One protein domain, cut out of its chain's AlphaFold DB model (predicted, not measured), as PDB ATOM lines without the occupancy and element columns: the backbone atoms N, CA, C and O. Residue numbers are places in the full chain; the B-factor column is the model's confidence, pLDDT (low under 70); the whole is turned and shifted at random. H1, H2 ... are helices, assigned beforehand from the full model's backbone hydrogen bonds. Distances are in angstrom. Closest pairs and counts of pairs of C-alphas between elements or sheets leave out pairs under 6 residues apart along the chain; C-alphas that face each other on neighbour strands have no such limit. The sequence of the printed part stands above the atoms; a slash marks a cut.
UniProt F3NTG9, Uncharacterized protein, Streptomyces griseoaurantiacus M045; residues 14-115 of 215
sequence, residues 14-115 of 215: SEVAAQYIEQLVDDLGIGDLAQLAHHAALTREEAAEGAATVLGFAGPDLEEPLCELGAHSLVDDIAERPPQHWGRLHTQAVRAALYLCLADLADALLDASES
ATOM      1  N   SER A  14      50.089  37.697 -40.351       70.38
ATOM      2  CA  SER A  14      49.764  38.849 -39.489       70.38
ATOM      3  C   SER A  14      48.259  38.943 -39.204       70.38
ATOM      4  O   SER A  14      47.847  39.040 -38.052       70.38
ATOM      5  N   GLU A  15      47.417  38.764 -40.226       75.12
ATOM      6  CA  GLU A  15      45.955  38.779 -40.079       75.12
ATOM      7  C   GLU A  15      45.454  37.627 -39.192       75.12
ATOM      8  O   GLU A  15      44.583  37.817 -38.346       75.12
ATOM      9  N   VAL A  16      46.047  36.437 -39.329       80.69
ATOM     10  CA  VAL A  16      45.754  35.298 -38.445       80.69
ATOM     11  C   VAL A  16      46.201  35.590 -37.009       80.69
ATOM     12  O   VAL A  16      45.457  35.303 -36.073       80.69
ATOM     13  N   ALA A  17      47.390  36.165 -36.816       73.88
ATOM     14  CA  ALA A  17      47.893  36.519 -35.490       73.88
ATOM     15  C   ALA A  17      46.998  37.562 -34.803       73.88
ATOM     16  O   ALA A  17      46.620  37.362 -33.648       73.88
ATOM     17  N   ALA A  18      46.594  38.608 -35.527       76.12
ATOM     18  CA  ALA A  18      45.666  39.624 -35.047       76.12
ATOM     19  C   ALA A  18      44.330  39.004 -34.606       76.12
ATOM     20  O   ALA A  18      43.892  39.243 -33.486       76.12
ATOM     21  N   GLN A  19      43.735  38.116 -35.414       81.12
ATOM     22  CA  GLN A  19      42.489  37.418 -35.053       81.12
ATOM     23  C   GLN A  19      42.631  36.557 -33.788       81.12
ATOM     24  O   GLN A  19      41.730  36.522 -32.948       81.12
ATOM     25  N   TYR A  20      43.761  35.863 -33.622       79.31
ATOM     26  CA  TYR A  20      44.026  35.085 -32.409       79.31
ATOM     27  C   TYR A  20      44.190  35.971 -31.172       79.31
ATOM     28  O   TYR A  20      43.713  35.606 -30.097       79.31
ATOM     29  N   ILE A  21      44.865  37.112 -31.311       80.56
ATOM     30  CA  ILE A  21      45.039  38.097 -30.240       80.56
ATOM     31  C   ILE A  21      43.687  38.700 -29.853       80.56
ATOM     32  O   ILE A  21      43.375  38.758 -28.663       80.56
ATOM     33  N   GLU A  22      42.876  39.077 -30.847       83.50
ATOM     34  CA  GLU A  22      41.505  39.556 -30.664       83.50
ATOM     35  C   GLU A  22      40.692  38.585 -29.815       83.50
ATOM     36  O   GLU A  22      40.232  38.927 -28.725       83.50
ATOM     37  N   GLN A  23      40.617  37.331 -30.262       85.19
ATOM     38  CA  GLN A  23      39.885  36.290 -29.554       85.19
ATOM     39  C   GLN A  23      40.415  36.073 -28.129       85.19
ATOM     40  O   GLN A  23      39.632  35.975 -27.184       85.19
ATOM     41  N   LEU A  24      41.740  36.019 -27.957       84.44
ATOM     42  CA  LEU A  24      42.359  35.761 -26.660       84.44
ATOM     43  C   LEU A  24      42.014  36.839 -25.635       84.44
ATOM     44  O   LEU A  24      41.684  36.498 -24.503       84.44
ATOM     45  N   VAL A  25      42.105  38.118 -25.999       86.50
ATOM     46  CA  VAL A  25      41.854  39.226 -25.063       86.50
ATOM     47  C   VAL A  25      40.351  39.436 -24.845       86.50
ATOM     48  O   VAL A  25      39.950  39.789 -23.731       86.50
ATOM     49  N   ASP A  26      39.499  39.189 -25.848       89.12
ATOM     50  CA  ASP A  26      38.046  39.301 -25.685       89.12
ATOM     51  C   ASP A  26      37.470  38.259 -24.720       89.12
ATOM     52  O   ASP A  26      36.537  38.577 -23.965       89.12
ATOM     53  N   ASP A  27      38.068  37.068 -24.689       89.81
ATOM     54  CA  ASP A  27      37.710  35.982 -23.776       89.81
ATOM     55  C   ASP A  27      38.164  36.246 -22.322       89.81
ATOM     56  O   ASP A  27      37.701  35.573 -21.394       89.81
ATOM     57  N   LEU A  28      39.023  37.247 -22.077       87.69
ATOM     58  CA  LEU A  28      39.485  37.576 -20.726       87.69
ATOM     59  C   LEU A  28      38.402  38.269 -19.895       87.69
ATOM     60  O   LEU A  28      37.804  39.282 -20.284       87.69
ATOM     61  N   GLY A  29      38.240  37.771 -18.667       88.38
ATOM     62  CA  GLY A  29      37.546  38.490 -17.607       88.38
ATOM     63  C   GLY A  29      38.331  39.728 -17.159       88.38
ATOM     64  O   GLY A  29      39.537  39.832 -17.362       88.38
ATOM     65  N   ILE A  30      37.656  40.670 -16.494       88.00
ATOM     66  CA  ILE A  30      38.243  41.967 -16.100       88.00
ATOM     67  C   ILE A  30      39.508  41.806 -15.233       88.00
ATOM     68  O   ILE A  30      40.449  42.584 -15.370       88.00
ATOM     69  N   GLY A  31      39.545  40.797 -14.354       84.62
ATOM     70  CA  GLY A  31      40.714  40.516 -13.513       84.62
ATOM     71  C   GLY A  31      41.938  40.083 -14.323       84.62
ATOM     72  O   GLY A  31      43.009  40.662 -14.160       84.62
ATOM     73  N   ASP A  32      41.759  39.121 -15.228       84.94
ATOM     74  CA  ASP A  32      42.834  38.602 -16.081       84.94
ATOM     75  C   ASP A  32      43.288  39.642 -17.109       84.94
ATOM     76  O   ASP A  32      44.478  39.766 -17.379       84.94
ATOM     77  N   LEU A  33      42.357  40.454 -17.617       87.62
ATOM     78  CA  LEU A  33      42.651  41.584 -18.494       87.62
ATOM     79  C   LEU A  33      43.547  42.616 -17.795       87.62
ATOM     80  O   LEU A  33      44.562  43.037 -18.343       87.62
ATOM     81  N   ALA A  34      43.196  43.003 -16.564       85.56
ATOM     82  CA  ALA A  34      44.005  43.926 -15.774       85.56
ATOM     83  C   ALA A  34      45.376  43.331 -15.430       85.56
ATOM     84  O   ALA A  34      46.389  44.030 -15.461       85.56
ATOM     85  N   GLN A  35      45.421  42.032 -15.128       82.31
ATOM     86  CA  GLN A  35      46.671  41.324 -14.896       82.31
ATOM     87  C   GLN A  35      47.542  41.323 -16.157       82.31
ATOM     88  O   GLN A  35      48.733  41.610 -16.055       82.31
ATOM     89  N   LEU A  36      46.977  41.040 -17.331       80.44
ATOM     90  CA  LEU A  36      47.699  41.055 -18.601       80.44
ATOM     91  C   LEU A  36      48.241  42.453 -18.917       80.44
ATOM     92  O   LEU A  36      49.432  42.578 -19.184       80.44
ATOM     93  N   ALA A  37      47.420  43.498 -18.785       83.06
ATOM     94  CA  ALA A  37      47.847  44.886 -18.978       83.06
ATOM     95  C   ALA A  37      48.986  45.290 -18.026       83.06
ATOM     96  O   ALA A  37      49.928  45.973 -18.425       83.06
ATOM     97  N   HIS A  38      48.957  44.806 -16.781       79.94
ATOM     98  CA  HIS A  38      50.052  45.018 -15.835       79.94
ATOM     99  C   HIS A  38      51.339  44.284 -16.244       79.94
ATOM    100  O   HIS A  38      52.422  44.857 -16.149       79.94
ATOM    101  N   HIS A  39      51.243  43.033 -16.711       74.50
ATOM    102  CA  HIS A  39      52.410  42.251 -17.149       74.50
ATOM    103  C   HIS A  39      53.009  42.759 -18.462       74.50
ATOM    104  O   HIS A  39      54.227  42.718 -18.617       74.50
ATOM    105  N   ALA A  40      52.171  43.262 -19.369       73.50
ATOM    106  CA  ALA A  40      52.593  43.976 -20.570       73.50
ATOM    107  C   ALA A  40      53.225  45.342 -20.254       73.50
ATOM    108  O   ALA A  40      53.795  45.957 -21.143       73.50
ATOM    109  N   ALA A  41      53.165  45.792 -18.993       78.69
ATOM    110  CA  ALA A  41      53.655  47.093 -18.553       78.69
ATOM    111  C   ALA A  41      53.056  48.258 -19.359       78.69
ATOM    112  O   ALA A  41      53.756  49.238 -19.607       78.69
ATOM    113  N   LEU A  42      51.763  48.145 -19.696       82.25
ATOM    114  CA  LEU A  42      51.037  49.095 -20.537       82.25
ATOM    115  C   LEU A  42      51.309  50.541 -20.096       82.25
ATOM    116  O   LEU A  42      51.141  50.873 -18.912       82.25
ATOM    117  N   THR A  43      51.746  51.384 -21.026       84.56
ATOM    118  CA  THR A  43      52.050  52.794 -20.772       84.56
ATOM    119  C   THR A  43      50.780  53.637 -20.784       84.56
ATOM    120  O   THR A  43      49.713  53.219 -21.243       84.56
ATOM    121  N   ARG A  44      50.863  54.851 -20.226       83.81
ATOM    122  CA  ARG A  44      49.741  55.800 -20.299       83.81
ATOM    123  C   ARG A  44      49.428  56.220 -21.735       83.81
ATOM    124  O   ARG A  44      48.270  56.509 -22.005       83.81
ATOM    125  N   GLU A  45      50.425  56.249 -22.616       85.12
ATOM    126  CA  GLU A  45      50.253  56.599 -24.028       85.12
ATOM    127  C   GLU A  45      49.497  55.495 -24.771       85.12
ATOM    128  O   GLU A  45      48.442  55.764 -25.337       85.12
ATOM    129  N   GLU A  46      49.928  54.239 -24.630       86.75
ATOM    130  CA  GLU A  46      49.240  53.073 -25.204       86.75
ATOM    131  C   GLU A  46      47.789  52.968 -24.694       86.75
ATOM    132  O   GLU A  46      46.844  52.720 -25.447       86.75
ATOM    133  N   ALA A  47      47.578  53.216 -23.396       87.75
ATOM    134  CA  ALA A  47      46.240  53.250 -22.815       87.75
ATOM    135  C   ALA A  47      45.389  54.419 -23.344       87.75
ATOM    136  O   ALA A  47      44.176  54.262 -23.505       87.75
ATOM    137  N   ALA A  48      45.999  55.579 -23.612       87.94
ATOM    138  CA  ALA A  48      45.318  56.737 -24.185       87.94
ATOM    139  C   ALA A  48      44.933  56.483 -25.643       87.94
ATOM    140  O   ALA A  48      43.823  56.826 -26.038       87.94
ATOM    141  N   GLU A  49      45.785  55.817 -26.417       88.00
ATOM    142  CA  GLU A  49      45.492  55.418 -27.792       88.00
ATOM    143  C   GLU A  49      44.322  54.423 -27.854       88.00
ATOM    144  O   GLU A  49      43.356  54.617 -28.604       88.00
ATOM    145  N   GLY A  50      44.323  53.414 -26.977       89.19
ATOM    146  CA  GLY A  50      43.191  52.499 -26.829       89.19
ATOM    147  C   GLY A  50      41.901  53.214 -26.408       89.19
ATOM    148  O   GLY A  50      40.821  52.942 -26.943       89.19
ATOM    149  N   ALA A  51      41.992  54.173 -25.484       90.94
ATOM    150  CA  ALA A  51      40.854  54.981 -25.052       90.94
ATOM    151  C   ALA A  51      40.315  55.890 -26.169       90.94
ATOM    152  O   ALA A  51      39.102  55.943 -26.375       90.94
ATOM    153  N   ALA A  52      41.194  56.563 -26.913       88.44
ATOM    154  CA  ALA A  52      40.834  57.417 -28.041       88.44
ATOM    155  C   ALA A  52      40.135  56.611 -29.139       88.44
ATOM    156  O   ALA A  52      39.088  57.030 -29.630       88.44
ATOM    157  N   THR A  53      40.639  55.410 -29.437       88.19
ATOM    158  CA  THR A  53      40.022  54.473 -30.386       88.19
ATOM    159  C   THR A  53      38.579  54.156 -29.989       88.19
ATOM    160  O   THR A  53      37.650  54.315 -30.783       88.19
ATOM    161  N   VAL A  54      38.348  53.775 -28.728       88.25
ATOM    162  CA  VAL A  54      37.001  53.455 -28.224       88.25
ATOM    163  C   VAL A  54      36.077  54.673 -28.240       88.25
ATOM    164  O   VAL A  54      34.905  54.544 -28.591       88.25
ATOM    165  N   LEU A  55      36.583  55.855 -27.878       85.25
ATOM    166  CA  LEU A  55      35.801  57.093 -27.875       85.25
ATOM    167  C   LEU A  55      35.437  57.552 -29.293       85.25
ATOM    168  O   LEU A  55      34.296  57.956 -29.513       85.25
ATOM    169  N   GLY A  56      36.354  57.421 -30.255       79.12
ATOM    170  CA  GLY A  56      36.101  57.706 -31.669       79.12
ATOM    171  C   GLY A  56      35.029  56.791 -32.271       79.12
ATOM    172  O   GLY A  56      34.158  57.254 -33.005       79.12
ATOM    173  N   PHE A  57      35.007  55.509 -31.887       68.38
ATOM    174  CA  PHE A  57      33.926  54.593 -32.275       68.38
ATOM    175  C   PHE A  57      32.600  54.858 -31.545       68.38
ATOM    176  O   PHE A  57      31.532  54.569 -32.087       68.38
ATOM    177  N   ALA A  58      32.644  55.395 -30.324       61.81
ATOM    178  CA  ALA A  58      31.450  55.697 -29.537       61.81
ATOM    179  C   ALA A  58      30.696  56.950 -30.026       61.81
ATOM    180  O   ALA A  58      29.508  57.090 -29.726       61.81
ATOM    181  N   GLY A  59      31.346  57.838 -30.786       61.84
ATOM    182  CA  GLY A  59      30.722  59.042 -31.324       61.84
ATOM    183  C   GLY A  59      31.503  59.631 -32.504       61.84
ATOM    184  O   GLY A  59      32.439  60.385 -32.260       61.84
ATOM    185  N   PRO A  60      31.096  59.383 -33.765       60.41
ATOM    186  CA  PRO A  60      31.775  59.925 -34.948       60.41
ATOM    187  C   PRO A  60      31.685  61.461 -35.070       60.41
ATOM    188  O   PRO A  60      32.349  62.042 -35.922       60.41
ATOM    189  N   ASP A  61      30.876  62.106 -34.223       63.78
ATOM    190  CA  ASP A  61      30.686  63.560 -34.168       63.78
ATOM    191  C   ASP A  61      31.561  64.254 -33.103       63.78
ATOM    192  O   ASP A  61      31.480  65.472 -32.935       63.78
ATOM    193  N   LEU A  62      32.367  63.506 -32.338       61.25
ATOM    194  CA  LEU A  62      33.319  64.094 -31.395       61.25
ATOM    195  C   LEU A  62      34.536  64.620 -32.158       61.25
ATOM    196  O   LEU A  62      35.191  63.881 -32.890       61.25
ATOM    197  N   GLU A  63      34.845  65.902 -31.974       73.25
ATOM    198  CA  GLU A  63      36.073  66.483 -32.511       73.25
ATOM    199  C   GLU A  63      37.297  65.769 -31.912       73.25
ATOM    200  O   GLU A  63      37.334  65.483 -30.714       73.25
ATOM    201  N   GLU A  64      38.313  65.518 -32.735       72.19
ATOM    202  CA  GLU A  64      39.551  64.809 -32.371       72.19
ATOM    203  C   GLU A  64      40.192  65.307 -31.050       72.19
ATOM    204  O   GLU A  64      40.484  64.474 -30.188       72.19
ATOM    205  N   PRO A  65      40.264  66.627 -30.759       73.00
ATOM    206  CA  PRO A  65      40.781  67.118 -29.475       73.00
ATOM    207  C   PRO A  65      39.917  66.750 -28.254       73.00
ATOM    208  O   PRO A  65      40.417  66.660 -27.132       73.00
ATOM    209  N   LEU A  66      38.605  66.550 -28.435       75.38
ATOM    210  CA  LEU A  66      37.702  66.104 -27.367       75.38
ATOM    211  C   LEU A  66      37.857  64.604 -27.100       75.38
ATOM    212  O   LEU A  66      37.771  64.186 -25.943       75.38
ATOM    213  N   CYS A  67      38.119  63.808 -28.141       79.31
ATOM    214  CA  CYS A  67      38.485  62.400 -27.997       79.31
ATOM    215  C   CYS A  67      39.805  62.251 -27.238       79.31
ATOM    216  O   CYS A  67      39.865  61.459 -26.301       79.31
ATOM    217  N   GLU A  68      40.822  63.051 -27.568       78.69
ATOM    218  CA  GLU A  68      42.098  63.068 -26.846       78.69
ATOM    219  C   GLU A  68      41.911  63.438 -25.371       78.69
ATOM    220  O   GLU A  68      42.383  62.728 -24.482       78.69
ATOM    221  N   LEU A  69      41.185  64.520 -25.072       83.56
ATOM    222  CA  LEU A  69      40.958  64.944 -23.687       83.56
ATOM    223  C   LEU A  69      40.155  63.901 -22.890       83.56
ATOM    224  O   LEU A  69      40.468  63.613 -21.732       83.56
ATOM    225  N   GLY A  70      39.141  63.298 -23.518       84.19
ATOM    226  CA  GLY A  70      38.372  62.200 -22.938       84.19
ATOM    227  C   GLY A  70      39.219  60.948 -22.698       84.19
ATOM    228  O   GLY A  70      39.062  60.298 -21.663       84.19
ATOM    229  N   ALA A  71      40.147  60.640 -23.605       87.56
ATOM    230  CA  ALA A  71      41.059  59.511 -23.483       87.56
ATOM    231  C   ALA A  71      41.980  59.667 -22.271       87.56
ATOM    232  O   ALA A  71      42.053  58.759 -21.446       87.56
ATOM    233  N   HIS A  72      42.591  60.841 -22.093       86.81
ATOM    234  CA  HIS A  72      43.424  61.129 -20.922       86.81
ATOM    235  C   HIS A  72      42.633  61.002 -19.612       86.81
ATOM    236  O   HIS A  72      43.080  60.329 -18.685       86.81
ATOM    237  N   SER A  73      41.418  61.564 -19.558       88.06
ATOM    238  CA  SER A  73      40.550  61.433 -18.380       88.06
ATOM    239  C   SER A  73      40.189  59.975 -18.081       88.06
ATOM    240  O   SER A  73      40.096  59.596 -16.914       88.06
ATOM    241  N   LEU A  74      39.971  59.155 -19.112       89.31
ATOM    242  CA  LEU A  74      39.667  57.736 -18.948       89.31
ATOM    243  C   LEU A  74      40.892  56.947 -18.464       89.31
ATOM    244  O   LEU A  74      40.745  56.062 -17.623       89.31
ATOM    245  N   VAL A  75      42.091  57.274 -18.952       89.81
ATOM    246  CA  VAL A  75      43.356  56.671 -18.497       89.81
ATOM    247  C   VAL A  75      43.623  56.977 -17.027       89.81
ATOM    248  O   VAL A  75      44.037  56.083 -16.288       89.81
ATOM    249  N   ASP A  76      43.346  58.201 -16.573       88.19
ATOM    250  CA  ASP A  76      43.468  58.557 -15.158       88.19
ATOM    251  C   ASP A  76      42.500  57.740 -14.291       88.19
ATOM    252  O   ASP A  76      42.916  57.129 -13.303       88.19
ATOM    253  N   ASP A  77      41.243  57.605 -14.720       89.44
ATOM    254  CA  ASP A  77      40.262  56.747 -14.049       89.44
ATOM    255  C   ASP A  77      40.697  55.262 -14.026       89.44
ATOM    256  O   ASP A  77      40.514  54.577 -13.016       89.44
ATOM    257  N   ILE A  78      41.296  54.747 -15.107       89.19
ATOM    258  CA  ILE A  78      41.844  53.378 -15.183       89.19
ATOM    259  C   ILE A  78      43.018  53.189 -14.207       89.19
ATOM    260  O   ILE A  78      43.142  52.130 -13.581       89.19
ATOM    261  N   ALA A  79      43.881  54.198 -14.074       85.88
ATOM    262  CA  ALA A  79      45.043  54.158 -13.193       85.88
ATOM    263  C   ALA A  79      44.647  54.177 -11.709       85.88
ATOM    264  O   ALA A  79      45.264  53.491 -10.892       85.88
ATOM    265  N   GLU A  80      43.620  54.953 -11.359       85.94
ATOM    266  CA  GLU A  80      43.207  55.176  -9.972       85.94
ATOM    267  C   GLU A  80      42.207  54.135  -9.455       85.94
ATOM    268  O   GLU A  80      42.172  53.839  -8.254       85.94
ATOM    269  N   ARG A  81      41.380  53.552 -10.334       86.25
ATOM    270  CA  ARG A  81      40.310  52.637  -9.919       86.25
ATOM    271  C   ARG A  81      40.746  51.173  -9.951       86.25
ATOM    272  O   ARG A  81      41.320  50.718 -10.941       86.25
ATOM    273  N   PRO A  82      40.373  50.370  -8.933       85.25
ATOM    274  CA  PRO A  82      40.591  48.930  -8.987       85.25
ATOM    275  C   PRO A  82      39.789  48.300 -10.139       85.25
ATOM    276  O   PRO A  82      38.644  48.717 -10.350       85.25
ATOM    277  N   PRO A  83      40.295  47.231 -10.789       86.62
ATOM    278  CA  PRO A  83      39.637  46.601 -11.936       86.62
ATOM    279  C   PRO A  83      38.176  46.205 -11.708       86.62
ATOM    280  O   PRO A  83      37.340  46.361 -12.589       86.62
ATOM    281  N   GLN A  84      37.813  45.778 -10.497       87.25
ATOM    282  CA  GLN A  84      36.428  45.426 -10.145       87.25
ATOM    283  C   GLN A  84      35.410  46.580 -10.261       87.25
ATOM    284  O   GLN A  84      34.208  46.329 -10.243       87.25
ATOM    285  N   HIS A  85      35.872  47.832 -10.354       89.50
ATOM    286  CA  HIS A  85      35.030  49.023 -10.515       89.50
ATOM    287  C   HIS A  85      35.094  49.611 -11.927       89.50
ATOM    288  O   HIS A  85      34.539  50.683 -12.179       89.50
ATOM    289  N   TRP A  86      35.774  48.938 -12.853       92.31
ATOM    290  CA  TRP A  86      35.821  49.356 -14.243       92.31
ATOM    291  C   TRP A  86      34.447  49.194 -14.891       92.31
ATOM    292  O   TRP A  86      33.863  48.113 -14.934       92.31
ATOM    293  N   GLY A  87      33.922  50.307 -15.400       89.94
ATOM    294  CA  GLY A  87      32.783  50.301 -16.313       89.94
ATOM    295  C   GLY A  87      33.198  49.894 -17.729       89.94
ATOM    296  O   GLY A  87      34.384  49.886 -18.051       89.94
ATOM    297  N   ARG A  88      32.212  49.657 -18.602       91.00
ATOM    298  CA  ARG A  88      32.404  49.193 -19.990       91.00
ATOM    299  C   ARG A  88      33.507  49.940 -20.756       91.00
ATOM    300  O   ARG A  88      34.338  49.285 -21.371       91.00
ATOM    301  N   LEU A  89      33.521  51.273 -20.699       90.19
ATOM    302  CA  LEU A  89      34.500  52.090 -21.427       90.19
ATOM    303  C   LEU A  89      35.941  51.841 -20.962       90.19
ATOM    304  O   LEU A  89      36.821  51.704 -21.798       90.19
ATOM    305  N   HIS A  90      36.173  51.690 -19.654       92.56
ATOM    306  CA  HIS A  90      37.494  51.364 -19.104       92.56
ATOM    307  C   HIS A  90      37.975  50.007 -19.630       92.56
ATOM    308  O   HIS A  90      39.087  49.885 -20.128       92.56
ATOM    309  N   THR A  91      37.110  48.988 -19.563       92.00
ATOM    310  CA  THR A  91      37.433  47.640 -20.048       92.00
ATOM    311  C   THR A  91      37.730  47.646 -21.544       92.00
ATOM    312  O   THR A  91      38.708  47.041 -21.966       92.00
ATOM    313  N   GLN A  92      36.921  48.343 -22.346       92.62
ATOM    314  CA  GLN A  92      37.132  48.434 -23.791       92.62
ATOM    315  C   GLN A  92      38.408  49.197 -24.143       92.62
ATOM    316  O   GLN A  92      39.117  48.763 -25.041       92.62
ATOM    317  N   ALA A  93      38.734  50.276 -23.428       91.81
ATOM    318  CA  ALA A  93      39.967  51.027 -23.647       91.81
ATOM    319  C   ALA A  93      41.211  50.171 -23.365       91.81
ATOM    320  O   ALA A  93      42.125  50.132 -24.181       91.81
ATOM    321  N   VAL A  94      41.215  49.415 -22.256       91.06
ATOM    322  CA  VAL A  94      42.317  48.491 -21.930       91.06
ATOM    323  C   VAL A  94      42.422  47.357 -22.954       91.06
ATOM    324  O   VAL A  94      43.531  46.988 -23.327       91.06
ATOM    325  N   ARG A  95      41.294  46.816 -23.439       93.38
ATOM    326  CA  ARG A  95      41.301  45.818 -24.524       93.38
ATOM    327  C   ARG A  95      41.883  46.391 -25.811       93.38
ATOM    328  O   ARG A  95      42.777  45.779 -26.373       93.38
ATOM    329  N   ALA A  96      41.415  47.565 -26.236       91.19
ATOM    330  CA  ALA A  96      41.900  48.236 -27.437       91.19
ATOM    331  C   ALA A  96      43.409  48.510 -27.367       91.19
ATOM    332  O   ALA A  96      44.124  48.199 -28.310       91.19
ATOM    333  N   ALA A  97      43.900  48.995 -26.224       90.31
ATOM    334  CA  ALA A  97      45.328  49.202 -26.009       90.31
ATOM    335  C   ALA A  97      46.120  47.883 -26.097       90.31
ATOM    336  O   ALA A  97      47.121  47.799 -26.798       90.31
ATOM    337  N   LEU A  98      45.636  46.815 -25.451       86.81
ATOM    338  CA  LEU A  98      46.268  45.495 -25.528       86.81
ATOM    339  C   LEU A  98      46.256  44.902 -26.941       86.81
ATOM    340  O   LEU A  98      47.215  44.223 -27.298       86.81
ATOM    341  N   TYR A  99      45.209  45.146 -27.735       86.56
ATOM    342  CA  TYR A  99      45.166  44.725 -29.136       86.56
ATOM    343  C   TYR A  99      46.286  45.352 -29.941       86.56
ATOM    344  O   TYR A  99      47.021  44.618 -30.594       86.56
ATOM    345  N   LEU A 100      46.443  46.672 -29.839       82.12
ATOM    346  CA  LEU A 100      47.489  47.407 -30.545       82.12
ATOM    347  C   LEU A 100      48.877  46.898 -30.133       82.12
ATOM    348  O   LEU A 100      49.623  46.404 -30.975       82.12
ATOM    349  N   CYS A 101      49.171  46.857 -28.829       79.56
ATOM    350  CA  CYS A 101      50.479  46.414 -28.336       79.56
ATOM    351  C   CYS A 101      50.820  44.963 -28.720       79.56
ATOM    352  O   CYS A 101      51.966  44.646 -29.040       79.56
ATOM    353  N   LEU A 102      49.851  44.043 -28.639       79.31
ATOM    354  CA  LEU A 102      50.089  42.633 -28.955       79.31
ATOM    355  C   LEU A 102      50.160  42.386 -30.465       79.31
ATOM    356  O   LEU A 102      50.925  41.512 -30.875       79.31
ATOM    357  N   ALA A 103      49.396  43.125 -31.274       76.62
ATOM    358  CA  ALA A 103      49.478  43.060 -32.731       76.62
ATOM    359  C   ALA A 103      50.842  43.563 -33.217       76.62
ATOM    360  O   ALA A 103      51.520  42.837 -33.939       76.62
ATOM    361  N   ASP A 104      51.307  44.708 -32.710       72.31
ATOM    362  CA  ASP A 104      52.643  45.235 -33.010       72.31
ATOM    363  C   ASP A 104      53.747  44.249 -32.607       72.31
ATOM    364  O   ASP A 104      54.715  44.027 -33.340       72.31
ATOM    365  N   LEU A 105      53.597  43.599 -31.445       70.44
ATOM    366  CA  LEU A 105      54.518  42.552 -31.014       70.44
ATOM    367  C   LEU A 105      54.480  41.340 -31.953       70.44
ATOM    368  O   LEU A 105      55.529  40.773 -32.254       70.44
ATOM    369  N   ALA A 106      53.299  40.910 -32.393       70.88
ATOM    370  CA  ALA A 106      53.158  39.783 -33.304       70.88
ATOM    371  C   ALA A 106      53.764  40.083 -34.677       70.88
ATOM    372  O   ALA A 106      54.496  39.240 -35.188       70.88
ATOM    373  N   ASP A 107      53.541  41.277 -35.220       72.06
ATOM    374  CA  ASP A 107      54.160  41.725 -36.467       72.06
ATOM    375  C   ASP A 107      55.683  41.782 -36.327       72.06
ATOM    376  O   ASP A 107      56.399  41.193 -37.135       72.06
ATOM    377  N   ALA A 108      56.201  42.350 -35.233       64.19
ATOM    378  CA  ALA A 108      57.637  42.355 -34.957       64.19
ATOM    379  C   ALA A 108      58.223  40.936 -34.826       64.19
ATOM    380  O   ALA A 108      59.348  40.677 -35.265       64.19
ATOM    381  N   LEU A 109      57.485  39.999 -34.220       61.41
ATOM    382  CA  LEU A 109      57.897  38.599 -34.102       61.41
ATOM    383  C   LEU A 109      57.832  37.864 -35.443       61.41
ATOM    384  O   LEU A 109      58.713  37.048 -35.716       61.41
ATOM    385  N   LEU A 110      56.830  38.141 -36.275       67.06
ATOM    386  CA  LEU A 110      56.711  37.590 -37.621       67.06
ATOM    387  C   LEU A 110      57.852  38.101 -38.505       67.06
ATOM    388  O   LEU A 110      58.589  37.281 -39.050       67.06
ATOM    389  N   ASP A 111      58.102  39.408 -38.518       66.75
ATOM    390  CA  ASP A 111      59.235  40.034 -39.207       66.75
ATOM    391  C   ASP A 111      60.584  39.456 -38.752       66.75
ATOM    392  O   ASP A 111      61.475  39.172 -39.567       66.75
ATOM    393  N   ALA A 112      60.748  39.240 -37.441       58.09
ATOM    394  CA  ALA A 112      61.933  38.599 -36.879       58.09
ATOM    395  C   ALA A 112      62.034  37.117 -37.270       58.09
ATOM    396  O   ALA A 112      63.135  36.612 -37.479       58.09
ATOM    397  N   SER A 113      60.908  36.413 -37.391       55.31
ATOM    398  CA  SER A 113      60.880  35.006 -37.797       55.31
ATOM    399  C   SER A 113      61.221  34.816 -39.279       55.31
ATOM    400  O   SER A 113      61.943  33.880 -39.635       55.31
ATOM    401  N   GLU A 114      60.771  35.734 -40.135       64.88
ATOM    402  CA  GLU A 114      61.076  35.760 -41.568       64.88
ATOM    403  C   GLU A 114      62.517  36.209 -41.830       64.88
ATOM    404  O   GLU A 114      63.199  35.725 -42.740       64.88
ATOM    405  N   SER A 115      63.034  37.080 -40.968       58.62
ATOM    406  CA  SER A 115      64.443  37.439 -40.911       58.62
ATOM    407  C   SER A 115      65.228  36.366 -40.166       58.62
ATOM    408  O   SER A 115      65.620  36.604 -39.033       58.62
TER     409      SER A 115
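What this domain is: This is residues 14 to 115 of the 215 residues of an uncharacterized protein of Streptomyces griseoaurantiacus M045 (UniProt F3NTG9). The long helix H5 is the core of the domain, and the four shorter helices pack on it: H1 runs alongside it, H3 crosses it on the side away from H1, and H2 crosses it at a steep tilt. H4 packs across H3 and meets H5 near its first residues. The printed part has 102 residues with five named helices, in the order H1 to H5, and no named strand; the class is all helix. The whole is compact, with a radius of gyration of the C-alphas of 14.1 A and spans of 41 by 30 by 20 A.

Where its parts are: H5, residues 88 to 114, is the longest helix at 38.3 A, from C-alpha 88 at (32.404, 49.193, -19.990) to C-alpha 114 at (61.076, 35.760, -41.568). H1 is residues 14 to 26, 18.1 A, beginning at (49.764, 38.849, -39.489). H2 is residues 30 to 39, 14.2 A; H3 residues 44 to 58, 20.5 A; H4 residues 64 to 80, 24.7 A.

How they stand to each other: H5 is the hub and touches the four other helices. H3 touches its residues 89 to 101 alone, at a steep tilt of 64 degrees, closest at the C-alphas of Gly 50 and Ala 97, 4.0 A. H1 touches H5 at a shallow tilt of 32 degrees, opposite ways, closest at the C-alphas of Ala 18 and Ala 103, 5.6 A. H2 touches residues 91 to 98 of H5 alone, closest at the C-alphas of Ala 37 and Leu 98, 6.8 A. H4 touches H3 at a steep tilt of 57 degrees, closest at the C-alphas of Ala 51 and Ala 71, 4.8 A. H4 and H5 are about perpendicular at 83 degrees. H1 and H3 are apart. In H1, H2, H3, H4 and H5 every O i to N i+4 pair is within hydrogen-bond range.

The domain as a whole: The two C-alphas farthest apart, those of His 85 and Ser 115, are 43.9 A apart. The printed part has no cut, and no link is long. The mean pLDDT of the printed part is 81.1; residues 57 to 62 and 108 to 115 are under 70.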